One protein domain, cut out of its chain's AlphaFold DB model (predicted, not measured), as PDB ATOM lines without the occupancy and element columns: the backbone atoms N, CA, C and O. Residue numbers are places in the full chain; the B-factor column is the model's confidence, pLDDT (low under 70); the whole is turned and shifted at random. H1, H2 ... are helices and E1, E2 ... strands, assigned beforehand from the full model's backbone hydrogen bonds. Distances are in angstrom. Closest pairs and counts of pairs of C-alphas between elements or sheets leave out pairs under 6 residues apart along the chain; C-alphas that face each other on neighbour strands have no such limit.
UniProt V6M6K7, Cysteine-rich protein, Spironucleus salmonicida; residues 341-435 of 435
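This is residues 341 to 435 of the 435 residues of the protein "Cysteine-rich protein" of Spironucleus salmonicida (UniProt V6M6K7). With little regular structure, a loop-rich head has two small hairpins, E1-E2 and E4-E5, with short strand E3 between them, and a tail, residues 407 to 435, makes the length. The 95 printed residues, mostly strand by class, have 25 in named elements: H1, E1, E2, E3, E4, E5 along the chain. Both two-stranded sheets are antiparallel. The whole is loose, radius of gyration of the C-alphas 17.0 A, spanning 52 by 29 by 18 A.

E4, residues 395 to 399, and E5, residues 402 to 406, form an antiparallel hairpin at 142 degrees; N 396 and O 405 are within hydrogen-bond range, 2.9 A. E3, residues 385 to 387, comes closest to E4 at the C-alphas of Cys 386 and Cys 398, 5.4 A. E1, residues 346 to 349, and E2, residues 352 to 355, form an antiparallel hairpin at 150 degrees, with N 349 and O 352 within hydrogen-bond range, 2.9 A; both are apart from E4 and E5. H1, residues 342 to 345, is too short for an O i to N i+4 pair; 0 of its 1 O i to N i+3 pair is within range.

E1, E4 and E5 each measure 10.8 A from first to last C-alpha. H1 begins at C-alpha 342 (254.356, 122.859, 54.352); E5 ends at C-alpha 406 (236.335, 113.339, 39.105).

The farthest C-alphas, Gln 343 and Asn 430, are 52.8 A apart. The printed part has no cut; E2 to E3 is a long link. Residues 380 to 381, 408 to 426 and 433 to 435 have pLDDT under 70.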
ATOM      1  N   THR A 341     250.368 124.227  56.895       75.81
ATOM      2  CA  THR A 341     251.830 124.212  56.897       75.81
ATOM      3  C   THR A 341     252.377 123.410  55.715       75.81
ATOM      4  O   THR A 341     251.724 122.508  55.178       75.81
ATOM      5  N   LEU A 342     253.629 123.678  55.332       77.06
ATOM      6  CA  LEU A 342     254.356 122.859  54.352       77.06
ATOM      7  C   LEU A 342     254.457 121.390  54.789       77.06
ATOM      8  O   LEU A 342     254.531 120.497  53.951       77.06
ATOM      9  N   GLN A 343     254.451 121.128  56.098       80.38
ATOM     10  CA  GLN A 343     254.509 119.776  56.643       80.38
ATOM     11  C   GLN A 343     253.180 119.024  56.474       80.38
ATOM     12  O   GLN A 343     253.191 117.817  56.237       80.38
ATOM     13  N   GLU A 344     252.054 119.738  56.558       83.31
ATOM     14  CA  GLU A 344     250.706 119.188  56.369       83.31
ATOM     15  C   GLU A 344     250.338 119.014  54.892       83.31
ATOM     16  O   GLU A 344     249.696 118.027  54.548       83.31
ATOM     17  N   SER A 345     250.743 119.947  54.026       89.75
ATOM     18  CA  SER A 345     250.358 119.965  52.603       89.75
ATOM     19  C   SER A 345     251.408 119.382  51.661       89.75
ATOM     20  O   SER A 345     251.060 118.783  50.643       89.75
ATOM     21  N   GLY A 346     252.692 119.523  51.991       91.69
ATOM     22  CA  GLY A 346     253.796 119.213  51.091       91.69
ATOM     23  C   GLY A 346     254.053 120.298  50.038       91.69
ATOM     24  O   GLY A 346     253.459 121.378  50.049       91.69
ATOM     25  N   THR A 347     254.977 120.010  49.118       92.25
ATOM     26  CA  THR A 347     255.317 120.912  48.003       92.25
ATOM     27  C   THR A 347     255.393 120.154  46.691       92.25
ATOM     28  O   THR A 347     255.714 118.968  46.675       92.25
ATOM     29  N   CYS A 348     255.108 120.819  45.579       92.69
ATOM     30  CA  CYS A 348     255.054 120.174  44.276       92.69
ATOM     31  C   CYS A 348     255.467 121.097  43.128       92.69
ATOM     32  O   CYS A 348     255.445 122.321  43.236       92.69
ATOM     33  N   SER A 349     255.799 120.493  41.993       90.94
ATOM     34  CA  SER A 349     256.021 121.148  40.701       90.94
ATOM     35  C   SER A 349     255.638 120.178  39.582       90.94
ATOM     36  O   SER A 349     255.343 119.015  39.852       90.94
ATOM     37  N   VAL A 350     255.746 120.585  38.316       86.38
ATOM     38  CA  VAL A 350     255.571 119.645  37.185       86.38
ATOM     39  C   VAL A 350     256.571 118.476  37.191       86.38
ATOM     40  O   VAL A 350     256.330 117.466  36.538       86.38
ATOM     41  N   ALA A 351     257.690 118.601  37.915       87.31
ATOM     42  CA  ALA A 351     258.715 117.564  38.041       87.31
ATOM     43  C   ALA A 351     258.684 116.829  39.394       87.31
ATOM     44  O   ALA A 351     259.392 115.836  39.560       87.31
ATOM     45  N   ASN A 352     257.909 117.313  40.370       90.62
ATOM     46  CA  ASN A 352     257.904 116.782  41.730       90.62
ATOM     47  C   ASN A 352     256.481 116.671  42.275       90.62
ATOM     48  O   ASN A 352     255.784 117.670  42.432       90.62
ATOM     49  N   ASN A 353     256.099 115.459  42.656       91.19
ATOM     50  CA  ASN A 353     254.791 115.150  43.205       91.19
ATOM     51  C   ASN A 353     254.871 115.042  44.730       91.19
ATOM     52  O   ASN A 353     254.675 113.962  45.264       91.19
ATOM     53  N   GLY A 354     255.203 116.113  45.448       93.50
ATOM     54  CA  GLY A 354     255.408 116.059  46.902       93.50
ATOM     55  C   GLY A 354     254.197 116.458  47.755       93.50
ATOM     56  O   GLY A 354     254.386 116.791  48.925       93.50
ATOM     57  N   CYS A 355     252.978 116.488  47.197       94.44
ATOM     58  CA  CYS A 355     251.774 116.833  47.960       94.44
ATOM     59  C   CYS A 355     251.300 115.687  48.857       94.44
ATOM     60  O   CYS A 355     251.359 114.513  48.485       94.44
ATOM     61  N   LYS A 356     250.771 116.038  50.028       94.31
ATOM     62  CA  LYS A 356     250.114 115.120  50.963       94.31
ATOM     63  C   LYS A 356     248.699 114.767  50.516       94.31
ATOM     64  O   LYS A 356     248.102 115.467  49.697       94.31
ATOM     65  N   ALA A 357     248.165 113.666  51.042       92.44
ATOM     66  CA  ALA A 357     246.795 113.259  50.755       92.44
ATOM     67  C   ALA A 357     245.785 114.359  51.152       92.44
ATOM     68  O   ALA A 357     245.886 114.929  52.235       92.44
ATOM     69  N   GLY A 358     244.815 114.645  50.278       89.12
ATOM     70  CA  GLY A 358     243.828 115.724  50.443       89.12
ATOM     71  C   GLY A 358     244.232 117.071  49.829       89.12
ATOM     72  O   GLY A 358     243.459 118.026  49.904       89.12
ATOM     73  N   TYR A 359     245.403 117.148  49.189       93.12
ATOM     74  CA  TYR A 359     245.920 118.359  48.546       93.12
ATOM     75  C   TYR A 359     246.131 118.161  47.045       93.12
ATOM     76  O   TYR A 359     246.314 117.040  46.573       93.12
ATOM     77  N   PHE A 360     246.134 119.245  46.275       92.56
ATOM     78  CA  PHE A 360     246.498 119.253  44.865       92.56
ATOM     79  C   PHE A 360     247.665 120.199  44.598       92.56
ATOM     80  O   PHE A 360     247.989 121.083  45.395       92.56
ATOM     81  N   CYS A 361     248.307 119.988  43.451       91.50
ATOM     82  CA  CYS A 361     249.410 120.822  43.009       91.50
ATOM     83  C   CYS A 361     248.915 121.991  42.147       91.50
ATOM     84  O   CYS A 361     248.398 121.731  41.057       91.50
ATOM     85  N   PRO A 362     249.096 123.260  42.563       89.12
ATOM     86  CA  PRO A 362     248.685 124.402  41.752       89.12
ATOM     87  C   PRO A 362     249.734 124.798  40.698       89.12
ATOM     88  O   PRO A 362     249.425 125.576  39.799       89.12
ATOM     89  N   SER A 363     250.968 124.280  40.783       85.44
ATOM     90  CA  SER A 363     252.057 124.660  39.875       85.44
ATOM     91  C   SER A 363     251.840 124.149  38.452       85.44
ATOM     92  O   SER A 363     251.600 122.964  38.229       85.44
ATOM     93  N   THR A 364     252.034 125.039  37.482       82.38
ATOM     94  CA  THR A 364     252.150 124.716  36.050       82.38
ATOM     95  C   THR A 364     253.600 124.771  35.554       82.38
ATOM     96  O   THR A 364     253.856 124.557  34.370       82.38
ATOM     97  N   GLY A 365     254.563 125.048  36.443       80.06
ATOM     98  CA  GLY A 365     255.974 125.244  36.112       80.06
ATOM     99  C   GLY A 365     256.932 124.349  36.903       80.06
ATOM    100  O   GLY A 365     256.536 123.508  37.711       80.06
ATOM    101  N   SER A 366     258.232 124.537  36.665       83.62
ATOM    102  CA  SER A 366     259.315 123.761  37.292       83.62
ATOM    103  C   SER A 366     259.645 124.174  38.728       83.62
ATOM    104  O   SER A 366     260.404 123.481  39.401       83.62
ATOM    105  N   TYR A 367     259.113 125.300  39.202       81.50
ATOM    106  CA  TYR A 367     259.333 125.766  40.567       81.50
ATOM    107  C   TYR A 367     258.424 125.021  41.545       81.50
ATOM    108  O   TYR A 367     257.245 124.793  41.257       81.50
ATOM    109  N   SER A 368     258.996 124.639  42.689       87.50
ATOM    110  CA  SER A 368     258.248 124.001  43.768       87.50
ATOM    111  C   SER A 368     257.368 125.032  44.464       87.50
ATOM    112  O   SER A 368     257.865 126.070  44.896       87.50
ATOM    113  N   VAL A 369     256.078 124.739  44.576       87.94
ATOM    114  CA  VAL A 369     255.088 125.555  45.285       87.94
ATOM    115  C   VAL A 369     254.444 124.735  46.392       87.94
ATOM    116  O   VAL A 369     254.483 123.502  46.371       87.94
ATOM    117  N   GLN A 370     253.836 125.413  47.358       90.88
ATOM    118  CA  GLN A 370     253.047 124.760  48.390       90.88
ATOM    119  C   GLN A 370     251.766 124.152  47.801       90.88
ATOM    120  O   GLN A 370     251.096 124.773  46.974       90.88
ATOM    121  N   CYS A 371     251.432 122.934  48.222       91.38
ATOM    122  CA  CYS A 371     250.197 122.281  47.805       91.38
ATOM    123  C   CYS A 371     248.982 122.883  48.523       91.38
ATOM    124  O   CYS A 371     249.074 123.313  49.671       91.38
ATOM    125  N   VAL A 372     247.831 122.885  47.855       87.44
ATOM    126  CA  VAL A 372     246.595 123.518  48.344       87.44
ATOM    127  C   VAL A 372     245.473 122.485  48.490       87.44
ATOM    128  O   VAL A 372     245.527 121.461  47.810       87.44
ATOM    129  N   PRO A 373     244.494 122.674  49.394       88.75
ATOM    130  CA  PRO A 373     243.422 121.702  49.608       88.75
ATOM    131  C   PRO A 373     242.648 121.414  48.333       88.75
ATOM    132  O   PRO A 373     242.365 122.331  47.563       88.75
ATOM    133  N   CYS A 374     242.270 120.157  48.129       88.12
ATOM    134  CA  CYS A 374     241.385 119.805  47.027       88.12
ATOM    135  C   CYS A 374     240.022 120.480  47.186       88.12
ATOM    136  O   CYS A 374     239.443 120.485  48.272       88.12
ATOM    137  N   ASN A 375     239.528 121.067  46.101       83.44
ATOM    138  CA  ASN A 375     238.244 121.749  46.064       83.44
ATOM    139  C   ASN A 375     237.602 121.614  44.674       83.44
ATOM    140  O   ASN A 375     238.213 121.123  43.723       83.44
ATOM    141  N   ASN A 376     236.355 122.060  44.555       76.38
ATOM    142  CA  ASN A 376     235.606 121.980  43.300       76.38
ATOM    143  C   ASN A 376     236.009 123.049  42.268       76.38
ATOM    144  O   ASN A 376     235.571 122.964  41.122       76.38
ATOM    145  N   ASP A 377     236.852 124.011  42.652       74.00
ATOM    146  CA  ASP A 377     237.334 125.105  41.799       74.00
ATOM    147  C   ASP A 377     238.648 124.757  41.072       74.00
ATOM    148  O   ASP A 377     239.194 125.570  40.321       74.00
ATOM    149  N   MET A 378     239.162 123.538  41.270       80.25
ATOM    150  CA  MET A 378     240.330 123.010  40.567       80.25
ATOM    151  C   MET A 378     240.132 123.043  39.044       80.25
ATOM    152  O   MET A 378     239.094 122.636  38.517       80.25
ATOM    153  N   ILE A 379     241.161 123.481  38.315       77.06
ATOM    154  CA  ILE A 379     241.119 123.556  36.847       77.06
ATOM    155  C   ILE A 379     241.505 122.226  36.195       77.06
ATOM    156  O   ILE A 379     242.232 121.404  36.759       77.06
ATOM    157  N   PHE A 380     241.050 122.018  34.956       67.25
ATOM    158  CA  PHE A 380     241.377 120.821  34.184       67.25
ATOM    159  C   PHE A 380     242.899 120.648  34.036       67.25
ATOM    160  O   PHE A 380     243.608 121.575  33.650       67.25
ATOM    161  N   GLY A 381     243.397 119.450  34.350       69.56
ATOM    162  CA  GLY A 381     244.830 119.143  34.406       69.56
ATOM    163  C   GLY A 381     245.426 119.178  35.817       69.56
ATOM    164  O   GLY A 381     246.472 118.568  36.036       69.56
ATOM    165  N   GLN A 382     244.752 119.794  36.794       84.88
ATOM    166  CA  GLN A 382     245.072 119.603  38.209       84.88
ATOM    167  C   GLN A 382     244.481 118.283  38.712       84.88
ATOM    168  O   GLN A 382     243.562 117.705  38.127       84.88
ATOM    169  N   SER A 383     245.070 117.729  39.766       88.75
ATOM    170  CA  SER A 383     244.677 116.425  40.299       88.75
ATOM    171  C   SER A 383     244.908 116.376  41.798       88.75
ATOM    172  O   SER A 383     246.002 116.686  42.273       88.75
ATOM    173  N   CYS A 384     243.869 115.980  42.521       93.06
ATOM    174  CA  CYS A 384     243.913 115.772  43.953       93.06
ATOM    175  C   CYS A 384     244.759 114.538  44.266       93.06
ATOM    176  O   CYS A 384     244.700 113.520  43.569       93.06
ATOM    177  N   TYR A 385     245.554 114.619  45.321       94.81
ATOM    178  CA  TYR A 385     246.359 113.518  45.813       94.81
ATOM    179  C   TYR A 385     245.494 112.744  46.803       94.81
ATOM    180  O   TYR A 385     245.244 113.210  47.908       94.81
ATOM    181  N   CYS A 386     245.004 111.560  46.423       92.81
ATOM    182  CA  CYS A 386     244.274 110.704  47.374       92.81
ATOM    183  C   CYS A 386     245.217 109.863  48.243       92.81
ATOM    184  O   CYS A 386     244.790 109.275  49.233       92.81
ATOM    185  N   ALA A 387     246.496 109.820  47.879       92.94
ATOM    186  CA  ALA A 387     247.574 109.243  48.660       92.94
ATOM    187  C   ALA A 387     248.788 110.173  48.586       92.94
ATOM    188  O   ALA A 387     248.986 110.861  47.581       92.94
ATOM    189  N   ASP A 388     249.603 110.171  49.640       93.81
ATOM    190  CA  ASP A 388     250.824 110.968  49.699       93.81
ATOM    191  C   ASP A 388     251.677 110.773  48.442       93.81
ATOM    192  O   ASP A 388     251.944 109.656  47.990       93.81
ATOM    193  N   ASN A 389     252.117 111.898  47.894       93.81
ATOM    194  CA  ASN A 389     253.018 112.011  46.758       93.81
ATOM    195  C   ASN A 389     252.526 111.371  45.446       93.81
ATOM    196  O   ASN A 389     253.292 111.223  44.491       93.81
ATOM    197  N   THR A 390     251.252 110.975  45.380       92.50
ATOM    198  CA  THR A 390     250.676 110.270  44.234       92.50
ATOM    199  C   THR A 390     249.447 111.021  43.712       92.50
ATOM    200  O   THR A 390     248.377 110.927  44.319       92.50
ATOM    201  N   PRO A 391     249.559 111.760  42.590       89.12
ATOM    202  CA  PRO A 391     248.422 112.476  42.026       89.12
ATOM    203  C   PRO A 391     247.391 111.488  41.471       89.12
ATOM    204  O   PRO A 391     247.712 110.622  40.651       89.12
ATOM    205  N   THR A 392     246.133 111.643  41.877       89.75
ATOM    206  CA  THR A 392     245.021 110.853  41.348       89.75
ATOM    207  C   THR A 392     244.417 111.594  40.162       89.75
ATOM    208  O   THR A 392     243.765 112.623  40.331       89.75
ATOM    209  N   LYS A 393     244.652 111.083  38.949       84.81
ATOM    210  CA  LYS A 393     244.288 111.758  37.694       84.81
ATOM    211  C   LYS A 393     242.839 112.260  37.694       84.81
ATOM    212  O   LYS A 393     241.915 111.473  37.894       84.81
ATOM    213  N   ASN A 394     242.672 113.550  37.401       82.69
ATOM    214  CA  ASN A 394     241.397 114.269  37.319       82.69
ATOM    215  C   ASN A 394     240.548 114.189  38.594       82.69
ATOM    216  O   ASN A 394     239.344 114.412  38.538       82.69
ATOM    217  N   CYS A 395     241.130 113.849  39.740       88.31
ATOM    218  CA  CYS A 395     240.382 113.788  40.984       88.31
ATOM    219  C   CYS A 395     240.232 115.180  41.603       88.31
ATOM    220  O   CYS A 395     241.208 115.928  41.631       88.31
ATOM    221  N   VAL A 396     239.051 115.496  42.136       87.56
ATOM    222  CA  VAL A 396     238.804 116.728  42.919       87.56
ATOM    223  C   VAL A 396     238.407 116.458  44.360       87.56
ATOM    224  O   VAL A 396     238.564 117.326  45.206       87.56
ATOM    225  N   GLU A 397     237.949 115.245  44.662       87.81
ATOM    226  CA  GLU A 397     237.564 114.867  46.015       87.81
ATOM    227  C   GLU A 397     238.008 113.436  46.310       87.81
ATOM    228  O   GLU A 397     237.796 112.520  45.507       87.81
ATOM    229  N   CYS A 398     238.627 113.248  47.474       88.19
ATOM    230  CA  CYS A 398     239.080 111.953  47.953       88.19
ATOM    231  C   CYS A 398     238.351 111.593  49.247       88.19
ATOM    232  O   CYS A 398     238.363 112.367  50.201       88.19
ATOM    233  N   ALA A 399     237.828 110.373  49.331       89.00
ATOM    234  CA  ALA A 399     237.354 109.787  50.580       89.00
ATOM    235  C   ALA A 399     238.042 108.440  50.809       89.00
ATOM    236  O   ALA A 399     238.107 107.594  49.913       89.00
ATOM    237  N   ASN A 400     238.566 108.223  52.019       84.75
ATOM    238  CA  ASN A 400     239.244 106.978  52.409       84.75
ATOM    239  C   ASN A 400     240.355 106.545  51.430       84.75
ATOM    240  O   ASN A 400     240.481 105.368  51.085       84.75
ATOM    241  N   GLY A 401     241.136 107.509  50.935       84.38
ATOM    242  CA  GLY A 401     242.236 107.260  50.002       84.38
ATOM    243  C   GLY A 401     241.814 106.907  48.571       84.38
ATOM    244  O   GLY A 401     242.655 106.514  47.763       84.38
ATOM    245  N   LYS A 402     240.528 107.040  48.230       89.00
ATOM    246  CA  LYS A 402     240.000 106.810  46.880       89.00
ATOM    247  C   LYS A 402     239.330 108.064  46.345       89.00
ATOM    248  O   LYS A 402     238.715 108.806  47.102       89.00
ATOM    249  N   CYS A 403     239.419 108.260  45.034       88.94
ATOM    250  CA  CYS A 403     238.707 109.348  44.383       88.94
ATOM    251  C   CYS A 403     237.200 109.090  44.417       88.94
ATOM    252  O   CYS A 403     236.751 108.037  43.957       88.94
ATOM    253  N   THR A 404     236.438 110.038  44.951       87.56
ATOM    254  CA  THR A 404     234.969 110.006  44.965       87.56
ATOM    255  C   THR A 404     234.373 110.888  43.885       87.56
ATOM    256  O   THR A 404     233.318 110.549  43.352       87.56
ATOM    257  N   HIS A 405     235.063 111.970  43.519       83.56
ATOM    258  CA  HIS A 405     234.605 112.899  42.498       83.56
ATOM    259  C   HIS A 405     235.720 113.225  41.503       83.56
ATOM    260  O   HIS A 405     236.830 113.608  41.883       83.56
ATOM    261  N   VAL A 406     235.413 113.073  40.214       81.75
ATOM    262  CA  VAL A 406     236.335 113.339  39.105       81.75
ATOM    263  C   VAL A 406     235.884 114.560  38.309       81.75
ATOM    264  O   VAL A 406     234.702 114.722  38.011       81.75
ATOM    265  N   LEU A 407     236.839 115.402  37.922       71.38
ATOM    266  CA  LEU A 407     236.676 116.409  36.879       71.38
ATOM    267  C   LEU A 407     236.478 115.686  35.543       71.38
ATOM    268  O   LEU A 407     237.429 115.211  34.917       71.38
ATOM    269  N   LEU A 408     235.219 115.575  35.129       63.06
ATOM    270  CA  LEU A 408     234.849 115.193  33.771       63.06
ATOM    271  C   LEU A 408     234.880 116.445  32.893       63.06
ATOM    272  O   LEU A 408     234.474 117.522  33.334       63.06
ATOM    273  N   GLU A 409     235.360 116.311  31.656       52.53
ATOM    274  CA  GLU A 409     235.209 117.362  30.648       52.53
ATOM    275  C   GLU A 409     233.718 117.718  30.558       52.53
ATOM    276  O   GLU A 409     232.888 116.871  30.224       52.53
ATOM    277  N   LYS A 410     233.350 118.952  30.924       46.25
ATOM    278  CA  LYS A 410     231.990 119.437  30.689       46.25
ATOM    279  C   LYS A 410     231.817 119.575  29.182       46.25
ATOM    280  O   LYS A 410     232.358 120.495  28.569       46.25
ATOM    281  N   ASP A 411     231.051 118.654  28.618       41.09
ATOM    282  CA  ASP A 411     230.484 118.739  27.280       41.09
ATOM    283  C   ASP A 411     229.769 120.099  27.155       41.09
ATOM    284  O   ASP A 411     228.727 120.330  27.771       41.09
ATOM    285  N   GLY A 412     230.393 121.065  26.475       45.28
ATOM    286  CA  GLY A 412     229.828 122.413  26.334       45.28
ATOM    287  C   GLY A 412     230.814 123.568  26.171       45.28
ATOM    288  O   GLY A 412     230.413 124.613  25.663       45.28
ATOM    289  N   GLN A 413     232.096 123.408  26.508       43.34
ATOM    290  CA  GLN A 413     233.114 124.410  26.177       43.34
ATOM    291  C   GLN A 413     234.016 123.850  25.078       43.34
ATOM    292  O   GLN A 413     234.987 123.150  25.350       43.34
ATOM    293  N   LYS A 414     233.644 124.103  23.813       39.00
ATOM    294  CA  LYS A 414     234.446 123.702  22.650       39.00
ATOM    295  C   LYS A 414     235.869 124.231  22.844       39.00
ATOM    296  O   LYS A 414     236.069 125.439  22.927       39.00
ATOM    297  N   VAL A 415     236.841 123.329  22.933       47.59
ATOM    298  CA  VAL A 415     238.268 123.664  22.923       47.59
ATOM    299  C   VAL A 415     238.717 123.655  21.461       47.59
ATOM    300  O   VAL A 415     238.308 122.758  20.717       47.59
ATOM    301  N   PRO A 416     239.511 124.633  20.998       43.84
ATOM    302  CA  PRO A 416     239.928 124.647  19.610       43.84
ATOM    303  C   PRO A 416     240.832 123.458  19.280       43.84
ATOM    304  O   PRO A 416     241.697 123.068  20.068       43.84
ATOM    305  N   HIS A 417     240.621 122.867  18.107       49.22
ATOM    306  CA  HIS A 417     241.268 121.621  17.726       49.22
ATOM    307  C   HIS A 417     242.754 121.881  17.431       49.22
ATOM    308  O   HIS A 417     243.112 122.569  16.472       49.22
ATOM    309  N   THR A 418     243.642 121.316  18.253       55.16
ATOM    310  CA  THR A 418     245.098 121.576  18.244       55.16
ATOM    311  C   THR A 418     245.819 121.151  16.962       55.16
ATOM    312  O   THR A 418     246.980 121.504  16.774       55.16
ATOM    313  N   LYS A 419     245.151 120.421  16.058       56.97
ATOM    314  CA  LYS A 419     245.688 120.049  14.736       56.97
ATOM    315  C   LYS A 419     245.318 121.019  13.608       56.97
ATOM    316  O   LYS A 419     245.770 120.810  12.490       56.97
ATOM    317  N   CYS A 420     244.487 122.030  13.859       61.16
ATOM    318  CA  CYS A 420     244.156 123.034  12.848       61.16
ATOM    319  C   CYS A 420     245.201 124.157  12.872       61.16
ATOM    320  O   CYS A 420     245.593 124.607  13.950       61.16
ATOM    321  N   LEU A 421     245.601 124.666  11.703       59.69
ATOM    322  CA  LEU A 421     246.729 125.603  11.548       59.69
ATOM    323  C   LEU A 421     246.558 126.947  12.298       59.69
ATOM    324  O   LEU A 421     247.499 127.727  12.402       59.69
ATOM    325  N   HIS A 422     245.369 127.218  12.843       59.91
ATOM    326  CA  HIS A 422     245.034 128.455  13.551       59.91
ATOM    327  C   HIS A 422     244.181 128.245  14.812       59.91
ATOM    328  O   HIS A 422     243.518 129.181  15.244       59.91
ATOM    329  N   ALA A 423     244.185 127.038  15.400       56.91
ATOM    330  CA  ALA A 423     243.383 126.726  16.591       56.91
ATOM    331  C   ALA A 423     241.904 127.132  16.416       56.91
ATOM    332  O   ALA A 423     241.329 127.845  17.232       56.91
ATOM    333  N   CYS A 424     241.299 126.709  15.307       55.81
ATOM    334  CA  CYS A 424     239.869 126.865  15.056       55.81
ATOM    335  C   CYS A 424     239.096 125.637  15.558       55.81
ATOM    336  O   CYS A 424     239.682 124.588  15.829       55.81
ATOM    337  N   PHE A 425     237.775 125.764  15.677       53.62
ATOM    338  CA  PHE A 425     236.925 124.703  16.226       53.62
ATOM    339  C   PHE A 425     236.739 123.502  15.287       53.62
ATOM    340  O   PHE A 425     236.548 122.394  15.777       53.62
ATOM    341  N   GLU A 426     236.831 123.698  13.970       59.94
ATOM    342  CA  GLU A 426     236.708 122.640  12.962       59.94
ATOM    343  C   GLU A 426     237.632 122.955  11.773       59.94
ATOM    344  O   GLU A 426     237.836 124.125  11.430       59.94
ATOM    345  N   CYS A 427     238.244 121.938  11.163       71.81
ATOM    346  CA  CYS A 427     239.067 122.101   9.965       71.81
ATOM    347  C   CYS A 427     238.910 120.930   8.995       71.81
ATOM    348  O   CYS A 427     238.551 119.826   9.398       71.81
ATOM    349  N   ASP A 428     239.164 121.194   7.715       73.50
ATOM    350  CA  ASP A 428     239.143 120.176   6.666       73.50
ATOM    351  C   ASP A 428     240.353 119.225   6.750       73.50
ATOM    352  O   ASP A 428     241.245 119.373   7.591       73.50
ATOM    353  N   GLU A 429     240.413 118.247   5.841       72.88
ATOM    354  CA  GLU A 429     241.530 117.295   5.735       72.88
ATOM    355  C   GLU A 429     242.893 117.976   5.487       72.88
ATOM    356  O   GLU A 429     243.938 117.371   5.725       72.88
ATOM    357  N   ASN A 430     242.895 119.255   5.085       72.75
ATOM    358  CA  ASN A 430     244.086 120.084   4.901       72.75
ATOM    359  C   ASN A 430     244.378 120.997   6.109       72.75
ATOM    360  O   ASN A 430     245.183 121.923   5.995       72.75
ATOM    361  N   GLN A 431     243.748 120.753   7.266       70.44
ATOM    362  CA  GLN A 431     243.936 121.499   8.521       70.44
ATOM    363  C   GLN A 431     243.563 122.990   8.439       70.44
ATOM    364  O   GLN A 431     243.977 123.791   9.290       70.44
ATOM    365  N   LYS A 432     242.753 123.377   7.446       72.19
ATOM    366  CA  LYS A 432     242.283 124.752   7.250       72.19
ATOM    367  C   LYS A 432     240.929 124.954   7.923       72.19
ATOM    368  O   LYS A 432     240.054 124.102   7.817       72.19
ATOM    369  N   CYS A 433     240.756 126.075   8.621       67.56
ATOM    370  CA  CYS A 433     239.556 126.335   9.414       67.56
ATOM    371  C   CYS A 433     238.282 126.321   8.560       67.56
ATOM    372  O   CYS A 433     238.175 127.081   7.593       67.56
ATOM    373  N   LEU A 434     237.330 125.481   8.953       65.62
ATOM    374  CA  LEU A 434     235.964 125.505   8.450       65.62
ATOM    375  C   LEU A 434     235.184 126.554   9.253       65.62
ATOM    376  O   LEU A 434     235.465 126.780  10.431       65.62
ATOM    377  N   ARG A 435     234.319 127.288   8.553       59.03
ATOM    378  CA  ARG A 435     233.715 128.532   9.037       59.03
ATOM    379  C   ARG A 435     232.625 128.295  10.070       59.03
ATOM    380  O   ARG A 435     231.818 127.371   9.832       59.03
TER     381      ARG A 435